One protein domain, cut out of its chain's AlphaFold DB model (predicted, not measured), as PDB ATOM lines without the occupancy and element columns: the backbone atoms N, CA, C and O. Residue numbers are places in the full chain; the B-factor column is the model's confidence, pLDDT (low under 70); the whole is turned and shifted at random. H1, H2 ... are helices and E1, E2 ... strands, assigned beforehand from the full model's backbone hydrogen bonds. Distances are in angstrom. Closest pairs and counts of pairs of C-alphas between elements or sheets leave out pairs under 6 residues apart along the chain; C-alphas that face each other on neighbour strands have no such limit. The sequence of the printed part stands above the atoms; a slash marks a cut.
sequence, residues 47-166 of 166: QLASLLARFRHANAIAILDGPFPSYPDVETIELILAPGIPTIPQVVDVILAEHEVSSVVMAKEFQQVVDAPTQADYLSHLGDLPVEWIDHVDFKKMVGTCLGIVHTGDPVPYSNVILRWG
ATOM      1  N   GLN A  47       0.972   8.455  57.239       97.06
ATOM      2  CA  GLN A  47       2.206   7.881  56.708       97.06
ATOM      3  C   GLN A  47       2.297   8.093  55.195       97.06
ATOM      4  O   GLN A  47       3.333   8.536  54.705       97.06
ATOM      5  N   LEU A  48       1.193   7.882  54.472       96.69
ATOM      6  CA  LEU A  48       1.114   8.180  53.045       96.69
ATOM      7  C   LEU A  48       1.316   9.677  52.779       96.69
ATOM      8  O   LEU A  48       2.125  10.039  51.934       96.69
ATOM      9  N   ALA A  49       0.651  10.552  53.538       95.38
ATOM     10  CA  ALA A  49       0.833  11.998  53.421       95.38
ATOM     11  C   ALA A  49       2.294  12.413  53.676       95.38
ATOM     12  O   ALA A  49       2.850  13.236  52.951       95.38
ATOM     13  N   SER A  50       2.943  11.809  54.677       95.94
ATOM     14  CA  SER A  50       4.361  12.034  54.982       95.94
ATOM     15  C   SER A  50       5.277  11.608  53.828       95.94
ATOM     16  O   SER A  50       6.167  12.373  53.445       95.94
ATOM     17  N   LEU A  51       5.048  10.424  53.248       96.50
ATOM     18  CA  LEU A  51       5.782   9.929  52.079       96.50
ATOM     19  C   LEU A  51       5.614  10.873  50.883       96.50
ATOM     20  O   LEU A  51       6.597  11.310  50.286       96.50
ATOM     21  N   LEU A  52       4.375  11.244  50.570       94.88
ATOM     22  CA  LEU A  52       4.053  12.071  49.411       94.88
ATOM     23  C   LEU A  52       4.530  13.521  49.549       94.88
ATOM     24  O   LEU A  52       4.935  14.127  48.561       94.88
ATOM     25  N   ALA A  53       4.628  14.063  50.764       93.75
ATOM     26  CA  ALA A  53       5.296  15.347  50.998       93.75
ATOM     27  C   ALA A  53       6.791  15.329  50.598       93.75
ATOM     28  O   ALA A  53       7.408  16.380  50.391       93.75
ATOM     29  N   ARG A  54       7.399  14.138  50.494       94.00
ATOM     30  CA  ARG A  54       8.772  13.912  50.012       94.00
ATOM     31  C   ARG A  54       8.850  13.468  48.548       94.00
ATOM     32  O   ARG A  54       9.960  13.386  48.019       94.00
ATOM     33  N   PHE A  55       7.718  13.225  47.892       94.19
ATOM     34  CA  PHE A  55       7.645  12.856  46.481       94.19
ATOM     35  C   PHE A  55       7.852  14.103  45.605       94.19
ATOM     36  O   PHE A  55       6.927  14.875  45.358       94.19
ATOM     37  N   ARG A  56       9.119  14.360  45.258       87.12
ATOM     38  CA  ARG A  56       9.616  15.538  44.533       87.12
ATOM     39  C   ARG A  56      11.003  15.276  43.939       87.12
ATOM     40  O   ARG A  56      11.752  14.463  44.477       87.12
ATOM     41  N   HIS A  57      11.405  16.054  42.932       84.25
ATOM     42  CA  HIS A  57      12.655  15.857  42.174       84.25
ATOM     43  C   HIS A  57      12.695  14.498  41.455       84.25
ATOM     44  O   HIS A  57      11.670  13.885  41.232       84.25
ATOM     45  N   ALA A  58      13.864  13.987  41.071       78.75
ATOM     46  CA  ALA A  58      13.987  12.760  40.274       78.75
ATOM     47  C   ALA A  58      13.672  11.443  41.033       78.75
ATOM     48  O   ALA A  58      14.268  10.411  40.725       78.75
ATOM     49  N   ASN A  59      12.797  11.462  42.046       90.81
ATOM     50  CA  ASN A  59      12.417  10.273  42.808       90.81
ATOM     51  C   ASN A  59      11.108   9.635  42.309       90.81
ATOM     52  O   ASN A  59      10.378  10.183  41.480       90.81
ATOM     53  N   ALA A  60      10.861   8.414  42.781       97.50
ATOM     54  CA  ALA A  60       9.738   7.584  42.370       97.50
ATOM     55  C   ALA A  60       9.109   6.891  43.580       97.50
ATOM     56  O   ALA A  60       9.808   6.614  44.554       97.50
ATOM     57  N   ILE A  61       7.818   6.586  43.509       98.12
ATOM     58  CA  ILE A  61       7.115   5.757  44.496       98.12
ATOM     59  C   ILE A  61       6.536   4.529  43.804       98.12
ATOM     60  O   ILE A  61       6.049   4.620  42.678       98.12
ATOM     61  N   ALA A  62       6.591   3.384  44.473       98.50
ATOM     62  CA  ALA A  62       6.014   2.142  43.978       98.50
ATOM     63  C   ALA A  62       4.659   1.897  44.648       98.50
ATOM     64  O   ALA A  62       4.550   2.031  45.862       98.50
ATOM     65  N   ILE A  63       3.639   1.523  43.880       98.56
ATOM     66  CA  ILE A  63       2.324   1.116  44.385       98.56
ATOM     67  C   ILE A  63       2.125  -0.333  43.959       98.56
ATOM     68  O   ILE A  63       2.128  -0.628  42.760       98.56
ATOM     69  N   LEU A  64       2.027  -1.229  44.940       98.19
ATOM     70  CA  LEU A  64       2.209  -2.659  44.723       98.19
ATOM     71  C   LEU A  64       1.029  -3.494  45.232       98.19
ATOM     72  O   LEU A  64       0.296  -3.085  46.136       98.19
ATOM     73  N   ASP A  65       0.869  -4.673  44.638       94.44
ATOM     74  CA  ASP A  65      -0.018  -5.739  45.089       94.44
ATOM     75  C   ASP A  65       0.505  -6.405  46.378       94.44
ATOM     76  O   ASP A  65       1.670  -6.275  46.757       94.44
ATOM     77  N   GLY A  66      -0.380  -7.108  47.090       80.44
ATOM     78  CA  GLY A  66      -0.046  -7.733  48.375       80.44
ATOM     79  C   GLY A  66       1.025  -8.842  48.323       80.44
ATOM     80  O   GLY A  66       1.792  -8.967  49.275       80.44
ATOM     81  N   PRO A  67       1.103  -9.676  47.266       85.00
ATOM     82  CA  PRO A  67       2.138 -10.710  47.145       85.00
ATOM     83  C   PRO A  67       3.558 -10.216  46.807       85.00
ATOM     84  O   PRO A  67       4.458 -11.053  46.661       85.00
ATOM     85  N   PHE A  68       3.786  -8.911  46.634       90.06
ATOM     86  CA  PHE A  68       5.079  -8.385  46.193       90.06
ATOM     87  C   PHE A  68       6.202  -8.576  47.245       90.06
ATOM     88  O   PHE A  68       5.947  -8.513  48.449       90.06
ATOM     89  N   PRO A  69       7.469  -8.822  46.835       89.38
ATOM     90  CA  PRO A  69       8.590  -8.945  47.771       89.38
ATOM     91  C   PRO A  69       8.779  -7.736  48.696       89.38
ATOM     92  O   PRO A  69       8.592  -6.594  48.286       89.38
ATOM     93  N   SER A  70       9.251  -7.984  49.919       89.56
ATOM     94  CA  SER A  70       9.623  -6.925  50.865       89.56
ATOM     95  C   SER A  70      11.019  -6.356  50.582       89.56
ATOM     96  O   SER A  70      11.946  -7.101  50.257       89.56
ATOM     97  N   TYR A  71      11.184  -5.047  50.797       94.62
ATOM     98  CA  TYR A  71      12.448  -4.314  50.653       94.62
ATOM     99  C   TYR A  71      12.791  -3.630  51.985       94.62
ATOM    100  O   TYR A  71      12.278  -2.546  52.249       94.62
ATOM    101  N   PRO A  72      13.631  -4.240  52.845       90.69
ATOM    102  CA  PRO A  72      13.873  -3.751  54.208       90.69
ATOM    103  C   PRO A  72      14.395  -2.311  54.303       90.69
ATOM    104  O   PRO A  72      14.127  -1.632  55.289       90.69
ATOM    105  N   ASP A  73      15.118  -1.851  53.280       94.50
ATOM    106  CA  ASP A  73      15.731  -0.520  53.238       94.50
ATOM    107  C   ASP A  73      14.843   0.543  52.563       94.50
ATOM    108  O   ASP A  73      15.249   1.697  52.432       94.50
ATOM    109  N   VAL A  74      13.633   0.171  52.125       96.62
ATOM    110  CA  VAL A  74      12.676   1.072  51.474       96.62
ATOM    111  C   VAL A  74      11.475   1.278  52.392       96.62
ATOM    112  O   VAL A  74      10.827   0.322  52.826       96.62
ATOM    113  N   GLU A  75      11.157   2.539  52.689       96.50
ATOM    114  CA  GLU A  75       9.981   2.888  53.489       96.50
ATOM    115  C   GLU A  75       8.723   2.283  52.857       96.50
ATOM    116  O   GLU A  75       8.420   2.547  51.697       96.50
ATOM    117  N   THR A  76       7.993   1.466  53.614       96.69
ATOM    118  CA  THR A  76       6.796   0.772  53.128       96.69
ATOM    119  C   THR A  76       5.574   1.226  53.916       96.69
ATOM    120  O   THR A  76       5.548   1.153  55.146       96.69
ATOM    121  N   ILE A  77       4.557   1.703  53.200       97.12
ATOM    122  CA  ILE A  77       3.255   2.099  53.727       97.12
ATOM    123  C   ILE A  77       2.254   0.988  53.415       97.12
ATOM    124  O   ILE A  77       1.833   0.814  52.274       97.12
ATOM    125  N   GLU A  78       1.863   0.248  54.447       95.44
ATOM    126  CA  GLU A  78       0.852  -0.805  54.356       95.44
ATOM    127  C   GLU A  78      -0.552  -0.192  54.374       95.44
ATOM    128  O   GLU A  78      -1.005   0.321  55.400       95.44
ATOM    129  N   LEU A  79      -1.251  -0.239  53.238       96.06
ATOM    130  CA  LEU A  79      -2.656   0.172  53.137       96.06
ATOM    131  C   LEU A  79      -3.612  -1.015  52.998       96.06
ATOM    132  O   LEU A  79      -4.819  -0.803  52.903       96.06
ATOM    133  N   ILE A  80      -3.104  -2.248  52.990       94.50
ATOM    134  CA  ILE A  80      -3.906  -3.460  52.811       94.50
ATOM    135  C   ILE A  80      -4.883  -3.615  53.980       94.50
ATOM    136  O   ILE A  80      -4.489  -3.918  55.104       94.50
ATOM    137  N   LEU A  81      -6.177  -3.441  53.711       94.56
ATOM    138  CA  LEU A  81      -7.237  -3.683  54.694       94.56
ATOM    139  C   LEU A  81      -7.845  -5.074  54.525       94.56
ATOM    140  O   LEU A  81      -8.154  -5.753  55.502       94.56
ATOM    141  N   ALA A  82      -8.039  -5.483  53.274       94.56
ATOM    142  CA  ALA A  82      -8.597  -6.769  52.884       94.56
ATOM    143  C   ALA A  82      -8.222  -7.064  51.421       94.56
ATOM    144  O   ALA A  82      -7.803  -6.150  50.706       94.56
ATOM    145  N   PRO A  83      -8.410  -8.303  50.933       94.19
ATOM    146  CA  PRO A  83      -8.307  -8.584  49.504       94.19
ATOM    147  C   PRO A  83      -9.213  -7.646  48.690       94.19
ATOM    148  O   PRO A  83     -10.408  -7.536  48.958       94.19
ATOM    149  N   GLY A  84      -8.627  -6.960  47.714       95.94
ATOM    150  CA  GLY A  84      -9.261  -5.938  46.882       95.94
ATOM    151  C   GLY A  84      -9.407  -4.555  47.522       95.94
ATOM    152  O   GLY A  84     -10.077  -3.714  46.926       95.94
ATOM    153  N   ILE A  85      -8.853  -4.302  48.719       96.56
ATOM    154  CA  ILE A  85      -9.094  -3.053  49.462       96.56
ATOM    155  C   ILE A  85      -7.804  -2.481  50.086       96.56
ATOM    156  O   ILE A  85      -7.286  -3.071  51.041       96.56
ATOM    157  N   PRO A  86      -7.346  -1.289  49.648       97.19
ATOM    158  CA  PRO A  86      -7.705  -0.607  48.396       97.19
ATOM    159  C   PRO A  86      -7.085  -1.314  47.179       97.19
ATOM    160  O   PRO A  86      -6.169  -2.124  47.337       97.19
ATOM    161  N   THR A  87      -7.558  -0.991  45.976       98.19
ATOM    162  CA  THR A  87      -6.915  -1.398  44.713       98.19
ATOM    163  C   THR A  87      -5.840  -0.396  44.285       98.19
ATOM    164  O   THR A  87      -5.839   0.755  44.730       98.19
ATOM    165  N   ILE A  88      -4.935  -0.803  43.392       98.44
ATOM    166  CA  ILE A  88      -3.911   0.088  42.831       98.44
ATOM    167  C   ILE A  88      -4.556   1.288  42.121       98.44
ATOM    168  O   ILE A  88      -4.170   2.412  42.451       98.44
ATOM    169  N   PRO A  89      -5.569   1.127  41.242       98.19
ATOM    170  CA  PRO A  89      -6.246   2.261  40.618       98.19
ATOM    171  C   PRO A  89      -6.823   3.276  41.610       98.19
ATOM    172  O   PRO A  89      -6.675   4.478  41.413       98.19
ATOM    173  N   GLN A  90      -7.408   2.814  42.722       97.31
ATOM    174  CA  GLN A  90      -7.939   3.707  43.759       97.31
ATOM    175  C   GLN A  90      -6.840   4.546  44.417       97.31
ATOM    176  O   GLN A  90      -7.039   5.730  44.685       97.31
ATOM    177  N   VAL A  91      -5.683   3.940  44.691       97.50
ATOM    178  CA  VAL A  91      -4.538   4.648  45.279       97.50
ATOM    179  C   VAL A  91      -3.925   5.621  44.269       97.50
ATOM    180  O   VAL A  91      -3.611   6.753  44.631       97.50
ATOM    181  N   VAL A  92      -3.808   5.214  43.003       97.69
ATOM    182  CA  VAL A  92      -3.330   6.069  41.910       97.69
ATOM    183  C   VAL A  92      -4.229   7.290  41.729       97.69
ATOM    184  O   VAL A  92      -3.713   8.404  41.729       97.69
ATOM    185  N   ASP A  93      -5.551   7.113  41.654       96.19
ATOM    186  CA  ASP A  93      -6.512   8.216  41.500       96.19
ATOM    187  C   ASP A  93      -6.344   9.276  42.592       96.19
ATOM    188  O   ASP A  93      -6.338  10.478  42.325       96.19
ATOM    189  N   VAL A  94      -6.191   8.820  43.835       94.69
ATOM    190  CA  VAL A  94      -6.016   9.691  44.996       94.69
ATOM    191  C   VAL A  94      -4.688  10.452  44.929       94.69
ATOM    192  O   VAL A  94      -4.660  11.644  45.227       94.69
ATOM    193  N   ILE A  95      -3.600   9.802  44.506       94.75
ATOM    194  CA  ILE A  95      -2.288  10.450  44.365       94.75
ATOM    195  C   ILE A  95      -2.299  11.461  43.213       94.75
ATOM    196  O   ILE A  95      -1.883  12.601  43.406       94.75
ATOM    197  N   LEU A  96      -2.814  11.085  42.038       94.00
ATOM    198  CA  LEU A  96      -2.867  11.955  40.854       94.00
ATOM    199  C   LEU A  96      -3.809  13.155  41.027       94.00
ATOM    200  O   LEU A  96      -3.690  14.144  40.305       94.00
ATOM    201  N   ALA A  97      -4.736  13.103  41.986       92.06
ATOM    202  CA  ALA A  97      -5.572  14.247  42.335       92.06
ATOM    203  C   ALA A  97      -4.790  15.384  43.023       92.06
ATOM    204  O   ALA A  97      -5.219  16.539  42.939       92.06
ATOM    205  N   GLU A  98      -3.672  15.078  43.692       88.44
ATOM    206  CA  GLU A  98      -2.905  16.038  44.504       88.44
ATOM    207  C   GLU A  98      -1.446  16.221  44.054       88.44
ATOM    208  O   GLU A  98      -0.830  17.229  44.405       88.44
ATOM    209  N   HIS A  99      -0.892  15.289  43.271       89.88
ATOM    210  CA  HIS A  99       0.521  15.267  42.888       89.88
ATOM    211  C   HIS A  99       0.734  15.235  41.374       89.88
ATOM    212  O   HIS A  99       0.066  14.505  40.643       89.88
ATOM    213  N   GLU A 100       1.731  15.996  40.920       88.81
ATOM    214  CA  GLU A 100       2.220  15.953  39.543       88.81
ATOM    215  C   GLU A 100       3.125  14.728  39.334       88.81
ATOM    216  O   GLU A 100       4.000  14.419  40.148       88.81
ATOM    217  N   VAL A 101       2.876  14.003  38.243       95.25
ATOM    218  CA  VAL A 101       3.588  12.786  37.841       95.25
ATOM    219  C   VAL A 101       3.975  12.949  36.377       95.25
ATOM    220  O   VAL A 101       3.146  13.338  35.559       95.25
ATOM    221  N   SER A 102       5.228  12.650  36.034       95.06
ATOM    222  CA  SER A 102       5.724  12.773  34.655       95.06
ATOM    223  C   SER A 102       5.534  11.505  33.834       95.06
ATOM    224  O   SER A 102       5.391  11.570  32.615       95.06
ATOM    225  N   SER A 103       5.615  10.341  34.479       97.31
ATOM    226  CA  SER A 103       5.592   9.041  33.811       97.31
ATOM    227  C   SER A 103       5.302   7.909  34.788       97.31
ATOM    228  O   SER A 103       5.459   8.045  36.006       97.31
ATOM    229  N   VAL A 104       4.901   6.773  34.224       98.50
ATOM    230  CA  VAL A 104       4.616   5.539  34.954       98.50
ATOM    231  C   VAL A 104       5.493   4.423  34.405       98.50
ATOM    232  O   VAL A 104       5.739   4.360  33.203       98.50
ATOM    233  N   VAL A 105       5.953   3.526  35.269       98.75
ATOM    234  CA  VAL A 105       6.610   2.278  34.861       98.75
ATOM    235  C   VAL A 105       5.721   1.105  35.251       98.75
ATOM    236  O   VAL A 105       5.202   1.079  36.367       98.75
ATOM    237  N   MET A 106       5.559   0.140  34.346       98.75
ATOM    238  CA  MET A 106       4.783  -1.085  34.558       98.75
ATOM    239  C   MET A 106       5.512  -2.309  33.996       98.75
ATOM    240  O   MET A 106       6.343  -2.206  33.088       98.75
ATOM    241  N   ALA A 107       5.189  -3.487  34.530       98.44
ATOM    242  CA  ALA A 107       5.719  -4.751  34.029       98.44
ATOM    243  C   ALA A 107       4.998  -5.187  32.737       98.44
ATOM    244  O   ALA A 107       3.769  -5.198  32.686       98.44
ATOM    245  N   LYS A 108       5.741  -5.609  31.704       98.56
ATOM    246  CA  LYS A 108       5.188  -6.143  30.440       98.56
ATOM    247  C   LYS A 108       4.276  -7.345  30.664       98.56
ATOM    248  O   LYS A 108       3.334  -7.554  29.907       98.56
ATOM    249  N   GLU A 109       4.537  -8.127  31.706       98.38
ATOM    250  CA  GLU A 109       3.758  -9.296  32.105       98.38
ATOM    251  C   GLU A 109       2.292  -8.949  32.389       98.38
ATOM    252  O   GLU A 109       1.418  -9.776  32.133       98.38
ATOM    253  N   PHE A 110       1.993  -7.714  32.810       98.25
ATOM    254  CA  PHE A 110       0.615  -7.232  32.924       98.25
ATOM    255  C   PHE A 110      -0.136  -7.376  31.596       98.25
ATOM    256  O   PHE A 110      -1.224  -7.943  31.550       98.25
ATOM    257  N   GLN A 111       0.496  -6.966  30.491       98.06
ATOM    258  CA  GLN A 111      -0.093  -7.049  29.154       98.06
ATOM    259  C   GLN A 111      -0.222  -8.489  28.642       98.06
ATOM    260  O   GLN A 111      -1.026  -8.762  27.751       98.06
ATOM    261  N   GLN A 112       0.588  -9.401  29.183       97.69
ATOM    262  CA  GLN A 112       0.657 -10.799  28.763       97.69
ATOM    263  C   GLN A 112      -0.328 -11.691  29.525       97.69
ATOM    264  O   GLN A 112      -0.800 -12.682  28.971       97.69
ATOM    265  N   VAL A 113      -0.606 -11.369  30.792       97.69
ATOM    266  CA  VAL A 113      -1.342 -12.241  31.723       97.69
ATOM    267  C   VAL A 113      -2.759 -11.745  31.998       97.69
ATOM    268  O   VAL A 113      -3.659 -12.560  32.196       97.69
ATOM    269  N   VAL A 114      -2.977 -10.430  32.014       98.00
ATOM    270  CA  VAL A 114      -4.277  -9.831  32.347       98.00
ATOM    271  C   VAL A 114      -5.135  -9.710  31.087       98.00
ATOM    272  O   VAL A 114      -4.614  -9.506  29.995       98.00
ATOM    273  N   ASP A 115      -6.456  -9.846  31.186       98.31
ATOM    274  CA  ASP A 115      -7.344  -9.693  30.031       98.31
ATOM    275  C   ASP A 115      -7.451  -8.226  29.570       98.31
ATOM    276  O   ASP A 115      -7.325  -7.291  30.360       98.31
ATOM    277  N   ALA A 116      -7.695  -8.010  28.274       98.19
ATOM    278  CA  ALA A 116      -7.706  -6.668  27.683       98.19
ATOM    279  C   ALA A 116      -8.720  -5.688  28.324       98.19
ATOM    280  O   ALA A 116      -8.355  -4.525  28.499       98.19
ATOM    281  N   PRO A 117      -9.955  -6.094  28.693       98.50
ATOM    282  CA  PRO A 117     -10.861  -5.238  29.460       98.50
ATOM    283  C   PRO A 117     -10.273  -4.750  30.787       98.50
ATOM    284  O   PRO A 117     -10.303  -3.549  31.047       98.50
ATOM    285  N   THR A 118      -9.698  -5.649  31.590       98.25
ATOM    286  CA  THR A 118      -9.062  -5.285  32.865       98.25
ATOM    287  C   THR A 118      -7.838  -4.392  32.646       98.25
ATOM    288  O   THR A 118      -7.668  -3.395  33.343       98.25
ATOM    289  N   GLN A 119      -7.013  -4.674  31.630       98.44
ATOM    290  CA  GLN A 119      -5.895  -3.792  31.277       98.44
ATOM    291  C   GLN A 119      -6.370  -2.376  30.922       98.44
ATOM    292  O   GLN A 119      -5.791  -1.395  31.382       98.44
ATOM    293  N   ALA A 120      -7.421  -2.264  30.106       98.31
ATOM    294  CA  ALA A 120      -7.963  -0.979  29.678       98.31
ATOM    295  C   ALA A 120      -8.539  -0.174  30.851       98.31
ATOM    296  O   ALA A 120      -8.379   1.045  30.876       98.31
ATOM    297  N   ASP A 121      -9.174  -0.847  31.813       98.25
ATOM    298  CA  ASP A 121      -9.652  -0.231  33.051       98.25
ATOM    299  C   ASP A 121      -8.485   0.392  33.827       98.25
ATOM    300  O   ASP A 121      -8.448   1.611  33.980       98.25
ATOM    301  N   TYR A 122      -7.461  -0.396  34.170       98.38
ATOM    302  CA  TYR A 122      -6.286   0.070  34.924       98.38
ATOM    303  C   TYR A 122      -5.556   1.221  34.228       98.38
ATOM    304  O   TYR A 122      -5.230   2.226  34.857       98.38
ATOM    305  N   LEU A 123      -5.329   1.107  32.917       98.19
ATOM    306  CA  LEU A 123      -4.644   2.147  32.150       98.19
ATOM    307  C   LEU A 123      -5.465   3.439  32.053       98.19
ATOM    308  O   LEU A 123      -4.882   4.515  31.939       98.19
ATOM    309  N   SER A 124      -6.798   3.370  32.144       98.00
ATOM    310  CA  SER A 124      -7.648   4.566  32.097       98.00
ATOM    311  C   SER A 124      -7.436   5.508  33.288       98.00
ATOM    312  O   SER A 124      -7.599   6.719  33.134       98.00
ATOM    313  N   HIS A 125      -6.990   4.980  34.433       97.81
ATOM    314  CA  HIS A 125      -6.652   5.760  35.629       97.81
ATOM    315  C   HIS A 125      -5.339   6.543  35.487       97.81
ATOM    316  O   HIS A 125      -5.125   7.529  36.188       97.81
ATOM    317  N   LEU A 126      -4.465   6.149  34.554       97.00
ATOM    318  CA  LEU A 126      -3.202   6.848  34.288       97.00
ATOM    319  C   LEU A 126      -3.387   8.069  33.371       97.00
ATOM    320  O   LEU A 126      -2.474   8.882  33.230       97.00
ATOM    321  N   GLY A 127      -4.554   8.211  32.734       93.81
ATOM    322  CA  GLY A 127      -4.817   9.277  31.770       93.81
ATOM    323  C   GLY A 127      -3.833   9.248  30.596       93.81
ATOM    324  O   GLY A 127      -3.626   8.210  29.975       93.81
ATOM    325  N   ASP A 128      -3.231  10.400  30.298       95.31
ATOM    326  CA  ASP A 128      -2.275  10.566  29.194       95.31
ATOM    327  C   ASP A 128      -0.807  10.368  29.633       95.31
ATOM    328  O   ASP A 128       0.115  10.702  28.883       95.31
ATOM    329  N   LEU A 129      -0.564   9.861  30.852       97.31
ATOM    330  CA  LEU A 129       0.795   9.651  31.348       97.31
ATOM    331  C   LEU A 129       1.546   8.637  30.470       97.31
ATOM    332  O   LEU A 129       1.021   7.556  30.182       97.31
ATOM    333  N   PRO A 130       2.793   8.931  30.062       98.00
ATOM    334  CA  PRO A 130       3.597   7.974  29.323       98.00
ATOM    335  C   PRO A 130       3.921   6.768  30.210       98.00
ATOM    336  O   PRO A 130       4.430   6.919  31.326       98.00
ATOM    337  N   VAL A 131       3.650   5.571  29.684       98.50
ATOM    338  CA  VAL A 131       3.926   4.298  30.358       98.50
ATOM    339  C   VAL A 131       5.170   3.650  29.759       98.50
ATOM    340  O   VAL A 131       5.204   3.298  28.578       98.50
ATOM    341  N   GLU A 132       6.195   3.479  30.585       98.56
ATOM    342  CA  GLU A 132       7.378   2.682  30.287       98.56
ATOM    343  C   GLU A 132       7.113   1.215  30.655       98.56
ATOM    344  O   GLU A 132       6.817   0.889  31.806       98.56
ATOM    345  N   TRP A 133       7.250   0.322  29.676       98.56
ATOM    346  CA  TRP A 133       7.048  -1.114  29.861       98.56
ATOM    347  C   TRP A 133       8.383  -1.841  29.974       98.56
ATOM    348  O   TRP A 133       9.147  -1.912  29.006       98.56
ATOM    349  N   ILE A 134       8.641  -2.440  31.132       98.62
ATOM    350  CA  ILE A 134       9.872  -3.191  31.419       98.62
ATOM    351  C   ILE A 134       9.553  -4.620  31.848       98.62
ATOM    352  O   ILE A 134       8.412  -4.938  32.162       98.62
ATOM    353  N   ASP A 135      10.544  -5.502  31.853       98.56
ATOM    354  CA  ASP A 135      10.336  -6.874  32.323       98.56
ATOM    355  C   ASP A 135      10.143  -6.867  33.851       98.56
ATOM    356  O   ASP A 135      10.780  -6.084  34.564       98.56
ATOM    357  N   HIS A 136       9.303  -7.750  34.396       97.25
ATOM    358  CA  HIS A 136       8.987  -7.772  35.830       97.25
ATOM    359  C   HIS A 136      10.228  -7.966  36.723       97.25
ATOM    360  O   HIS A 136      10.269  -7.519  37.873       97.25
ATOM    361  N   VAL A 137      11.270  -8.619  36.204       96.94
ATOM    362  CA  VAL A 137      12.560  -8.754  36.897       96.94
ATOM    363  C   VAL A 137      13.243  -7.397  37.077       96.94
ATOM    364  O   VAL A 137      13.777  -7.130  38.153       96.94
ATOM    365  N   ASP A 138      13.213  -6.534  36.065       98.31
ATOM    366  CA  ASP A 138      13.791  -5.191  36.143       98.31
ATOM    367  C   ASP A 138      12.892  -4.239  36.931       98.31
ATOM    368  O   ASP A 138      13.396  -3.426  37.707       98.31
ATOM    369  N   PHE A 139      11.572  -4.420  36.842       98.38
ATOM    370  CA  PHE A 139      10.614  -3.723  37.697       98.38
ATOM    371  C   PHE A 139      10.933  -3.942  39.178       98.38
ATOM    372  O   PHE A 139      11.079  -2.980  39.930       98.38
ATOM    373  N   LYS A 140      11.172  -5.194  39.592       97.38
ATOM    374  CA  LYS A 140      11.594  -5.519  40.964       97.38
ATOM    375  C   LYS A 140      12.900  -4.839  41.375       97.38
ATOM    376  O   LYS A 140      13.043  -4.456  42.534       97.38
ATOM    377  N   LYS A 141      13.856  -4.655  40.464       97.31
ATOM    378  CA  LYS A 141      15.087  -3.911  40.784       97.31
ATOM    379  C   LYS A 141      14.784  -2.433  41.032       97.31
ATOM    380  O   LYS A 141      15.298  -1.871  41.992       97.31
ATOM    381  N   MET A 142      13.923  -1.829  40.212       97.44
ATOM    382  CA  MET A 142      13.546  -0.418  40.340       97.44
ATOM    383  C   MET A 142      12.712  -0.130  41.595       97.44
ATOM    384  O   MET A 142      12.883   0.925  42.207       97.44
ATOM    385  N   VAL A 143      11.861  -1.066  42.031       97.81
ATOM    386  CA  VAL A 143      11.137  -0.939  43.310       97.81
ATOM    387  C   VAL A 143      12.115  -0.724  44.470       97.81
ATOM    388  O   VAL A 143      11.910   0.174  45.282       97.81
ATOM    389  N   GLY A 144      13.234  -1.454  44.486       96.31
ATOM    390  CA  GLY A 144      14.272  -1.316  45.514       96.31
ATOM    391  C   GLY A 144      15.016   0.025  45.526       96.31
ATOM    392  O   GLY A 144      15.801   0.265  46.435       96.31
ATOM    393  N   THR A 145      14.788   0.895  44.538       95.81
ATOM    394  CA  THR A 145      15.375   2.244  44.468       95.81
ATOM    395  C   THR A 145      14.346   3.362  44.648       95.81
ATOM    396  O   THR A 145      14.689   4.537  44.514       95.81
ATOM    397  N   CYS A 146      13.076   3.025  44.887       97.56
ATOM    398  CA  CYS A 146      12.017   4.009  45.087       97.56
ATOM    399  C   CYS A 146      12.167   4.730  46.436       97.56
ATOM    400  O   CYS A 146      12.727   4.196  47.389       97.56
ATOM    401  N   LEU A 147      11.624   5.948  46.517       97.12
ATOM    402  CA  LEU A 147      11.494   6.718  47.756       97.12
ATOM    403  C   LEU A 147      10.702   5.938  48.811       97.12
ATOM    404  O   LEU A 147      11.032   5.989  49.991       97.12
ATOM    405  N   GLY A 148       9.651   5.250  48.371       97.56
ATOM    406  CA  GLY A 148       8.829   4.409  49.219       97.56
ATOM    407  C   GLY A 148       7.912   3.503  48.410       97.56
ATOM    408  O   GLY A 148       7.717   3.687  47.203       97.56
ATOM    409  N   ILE A 149       7.362   2.525  49.112       98.12
ATOM    410  CA  ILE A 149       6.416   1.531  48.627       98.12
ATOM    411  C   ILE A 149       5.063   1.791  49.290       98.12
ATOM    412  O   ILE A 149       4.987   2.041  50.489       98.12
ATOM    413  N   VAL A 150       3.987   1.696  48.519       97.88
ATOM    414  CA  VAL A 150       2.606   1.704  48.994       97.88
ATOM    415  C   VAL A 150       2.001   0.344  48.667       97.88
ATOM    416  O   VAL A 150       1.743   0.034  47.506       97.88
ATOM    417  N   HIS A 151       1.801  -0.481  49.687       96.75
ATOM    418  CA  HIS A 151       1.214  -1.809  49.547       96.75
ATOM    419  C   HIS A 151      -0.312  -1.740  49.573       96.75
ATOM    420  O   HIS A 151      -0.908  -1.080  50.428       96.75
ATOM    421  N   THR A 152      -0.942  -2.435  48.630       97.94
ATOM    422  CA  THR A 152      -2.389  -2.416  48.397       97.94
ATOM    423  C   THR A 152      -2.977  -3.824  48.444       97.94
ATOM    424  O   THR A 152      -2.267  -4.825  48.362       97.94
ATOM    425  N   GLY A 153      -4.298  -3.914  48.591       97.00
ATOM    426  CA  GLY A 153      -5.010  -5.187  48.535       97.00
ATOM    427  C   GLY A 153      -5.268  -5.676  47.111       97.00
ATOM    428  O   GLY A 153      -6.059  -6.600  46.947       97.00
ATOM    429  N   ASP A 154      -4.686  -5.053  46.086       97.75
ATOM    430  CA  ASP A 154      -5.014  -5.334  44.691       97.75
ATOM    431  C   ASP A 154      -4.764  -6.810  44.319       97.75
ATOM    432  O   ASP A 154      -3.690  -7.345  44.608       97.75
ATOM    433  N   PRO A 155      -5.756  -7.502  43.725       96.00
ATOM    434  CA  PRO A 155      -5.632  -8.913  43.382       96.00
ATOM    435  C   PRO A 155      -5.111  -9.149  41.957       96.00
ATOM    436  O   PRO A 155      -4.911 -10.306  41.578       96.00
ATOM    437  N   VAL A 156      -4.967  -8.105  41.133       97.31
ATOM    438  CA  VAL A 156      -4.651  -8.249  39.711       97.31
ATOM    439  C   VAL A 156      -3.146  -8.452  39.541       97.31
ATOM    440  O   VAL A 156      -2.358  -7.583  39.922       97.31
ATOM    441  N   PRO A 157      -2.711  -9.576  38.944       96.06
ATOM    442  CA  PRO A 157      -1.297  -9.897  38.845       96.06
ATOM    443  C   PRO A 157      -0.571  -8.885  37.961       96.06
ATOM    444  O   PRO A 157      -1.064  -8.500  36.901       96.06
ATOM    445  N   TYR A 158       0.634  -8.493  38.378       96.94
ATOM    446  CA  TYR A 158       1.501  -7.564  37.643       96.94
ATOM    447  C   TYR A 158       0.922  -6.153  37.449       96.94
ATOM    448  O   TYR A 158       1.516  -5.364  36.721       96.94
ATOM    449  N   SER A 159      -0.178  -5.805  38.122       97.00
ATOM    450  CA  SER A 159      -0.800  -4.475  38.045       97.00
ATOM    451  C   SER A 159       0.006  -3.362  38.727       97.00
ATOM    452  O   SER A 159      -0.336  -2.187  38.605       97.00
ATOM    453  N   ASN A 160       1.084  -3.738  39.419       98.38
ATOM    454  CA  ASN A 160       2.056  -2.866  40.070       98.38
ATOM    455  C   ASN A 160       2.489  -1.688  39.184       98.38
ATOM    456  O   ASN A 160       2.851  -1.873  38.018       98.38
ATOM    457  N   VAL A 161       2.541  -0.494  39.774       98.56
ATOM    458  CA  VAL A 161       2.986   0.731  39.096       98.56
ATOM    459  C   VAL A 161       4.106   1.407  39.873       98.56
ATOM    460  O   VAL A 161       4.140   1.378  41.103       98.56
ATOM    461  N   ILE A 162       5.014   2.066  39.160       98.69
ATOM    462  CA  ILE A 162       5.946   3.033  39.746       98.69
ATOM    463  C   ILE A 162       5.612   4.399  39.166       98.69
ATOM    464  O   ILE A 162       5.677   4.582  37.951       98.69
ATOM    465  N   LEU A 163       5.270   5.351  40.029       98.44
ATOM    466  CA  LEU A 163       5.024   6.738  39.649       98.44
ATOM    467  C   LEU A 163       6.327   7.521  39.769       98.44
ATOM    468  O   LEU A 163       6.950   7.532  40.833       98.44
ATOM    469  N   ARG A 164       6.739   8.186  38.689       97.44
ATOM    470  CA  ARG A 164       7.901   9.080  38.687       97.44
ATOM    471  C   ARG A 164       7.443  10.521  38.800       97.44
ATOM    472  O   ARG A 164       6.569  10.958  38.052       97.44
ATOM    473  N   TRP A 165       8.056  11.259  39.716       92.44
ATOM    474  CA  TRP A 165       7.772  12.679  39.860       92.44
ATOM    475  C   TRP A 165       8.151  13.450  38.585       92.44
ATOM    476  O   TRP A 165       9.035  13.032  37.825       92.44
ATOM    477  N   GLY A 166       7.432  14.540  38.326       75.00
ATOM    478  CA  GLY A 166       7.603  15.435  37.183       75.00
ATOM    479  C   GLY A 166       7.646  16.877  37.625       75.00
ATOM    480  O   GLY A 166       6.726  17.241  38.383       75.00
TER     481      GLY A 166
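Overview. This is residues 47 to 166 of the 166 residues of the protein "D-ribose pyranase" of Actinomycetales bacterium mxb001 (UniProt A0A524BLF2). A strongly twisted sheet of six strands runs through the body, with H5 covering one face and H1 and H2 on the other: three layers, that is, helices on both faces of a sheet. H3 and H4 lie beyond the end of the sheet where E3 finishes, H3 only grazing it and H4 off it. The printed part has 120 residues with five named helices and six named strands, in the order H1 E1 E2 H2 E3 H3 H4 E4 H5 E5 E6; the class is mixed, helices and strands. The sheet's order is E2 E5 E1 E6 E3 E4, mixed. The whole is compact and rounded, with a radius of gyration of the C-alphas of 13.0 A and spans of 35 by 29 by 26 A.

Arrangement. The sheet runs E2, residues 75 to 78, E5, residues 148 to 151, E1, residues 60 to 64, E6, residues 161 to 165, E3, residues 101 to 107, and E4, residues 131 to 134. E5 is parallel to E2, with N 149 and O 75 2.8 A apart, and to E1, with N 150 and O 62 at 2.7 A. E6 is antiparallel to E1, with N 63 and O 161 at 2.8 A, and to E3, with N 105 and O 162 at 2.9 A. E3 and E4 are parallel, with N 132 and O 104 at 2.8 A. H5, residues 136 to 143, is over E6 and E3 at a height over the sheet of 7.8 A. On the opposite face H2, residues 88 to 96, is only just over E1, with 3 of its 9 C-alphas, and runs along the strands. H1, residues 47 to 52, is on the sheet too; its closest C-alphas to E2 are those of Leu 48 and Ile 77, 6.5 A apart. E3, H3, residues 108 to 113, H4, residues 116 to 124, and E4 form a strand-helix-strand unit, two parallel neighbour strands with helices between, and its crossover is right-handed. H2 and H4 are close but not clearly touching, with C-alphas of Pro 89 and Tyr 122 6.1 A apart. In H1 to H5 every O i to N i+4 pair is within hydrogen-bond range.

Along the chain. H1 begins with C-alpha 47 at (2.206, 7.881, 56.708). E3 is the longest strand, 18.1 A; E1 and E6 measure 12.9 A each. H2 and H4 measure 12.1 A each, H5 10.4 A. E6 ends with C-alpha 165 at (7.772, 12.679, 39.860).

Size, cuts and confidence. The C-alphas farthest apart, of Asp 73 and Pro 117, are 36.0 A apart. The printed part has no cut and no long link. Its mean pLDDT is 95.7, and no printed residue is under 70.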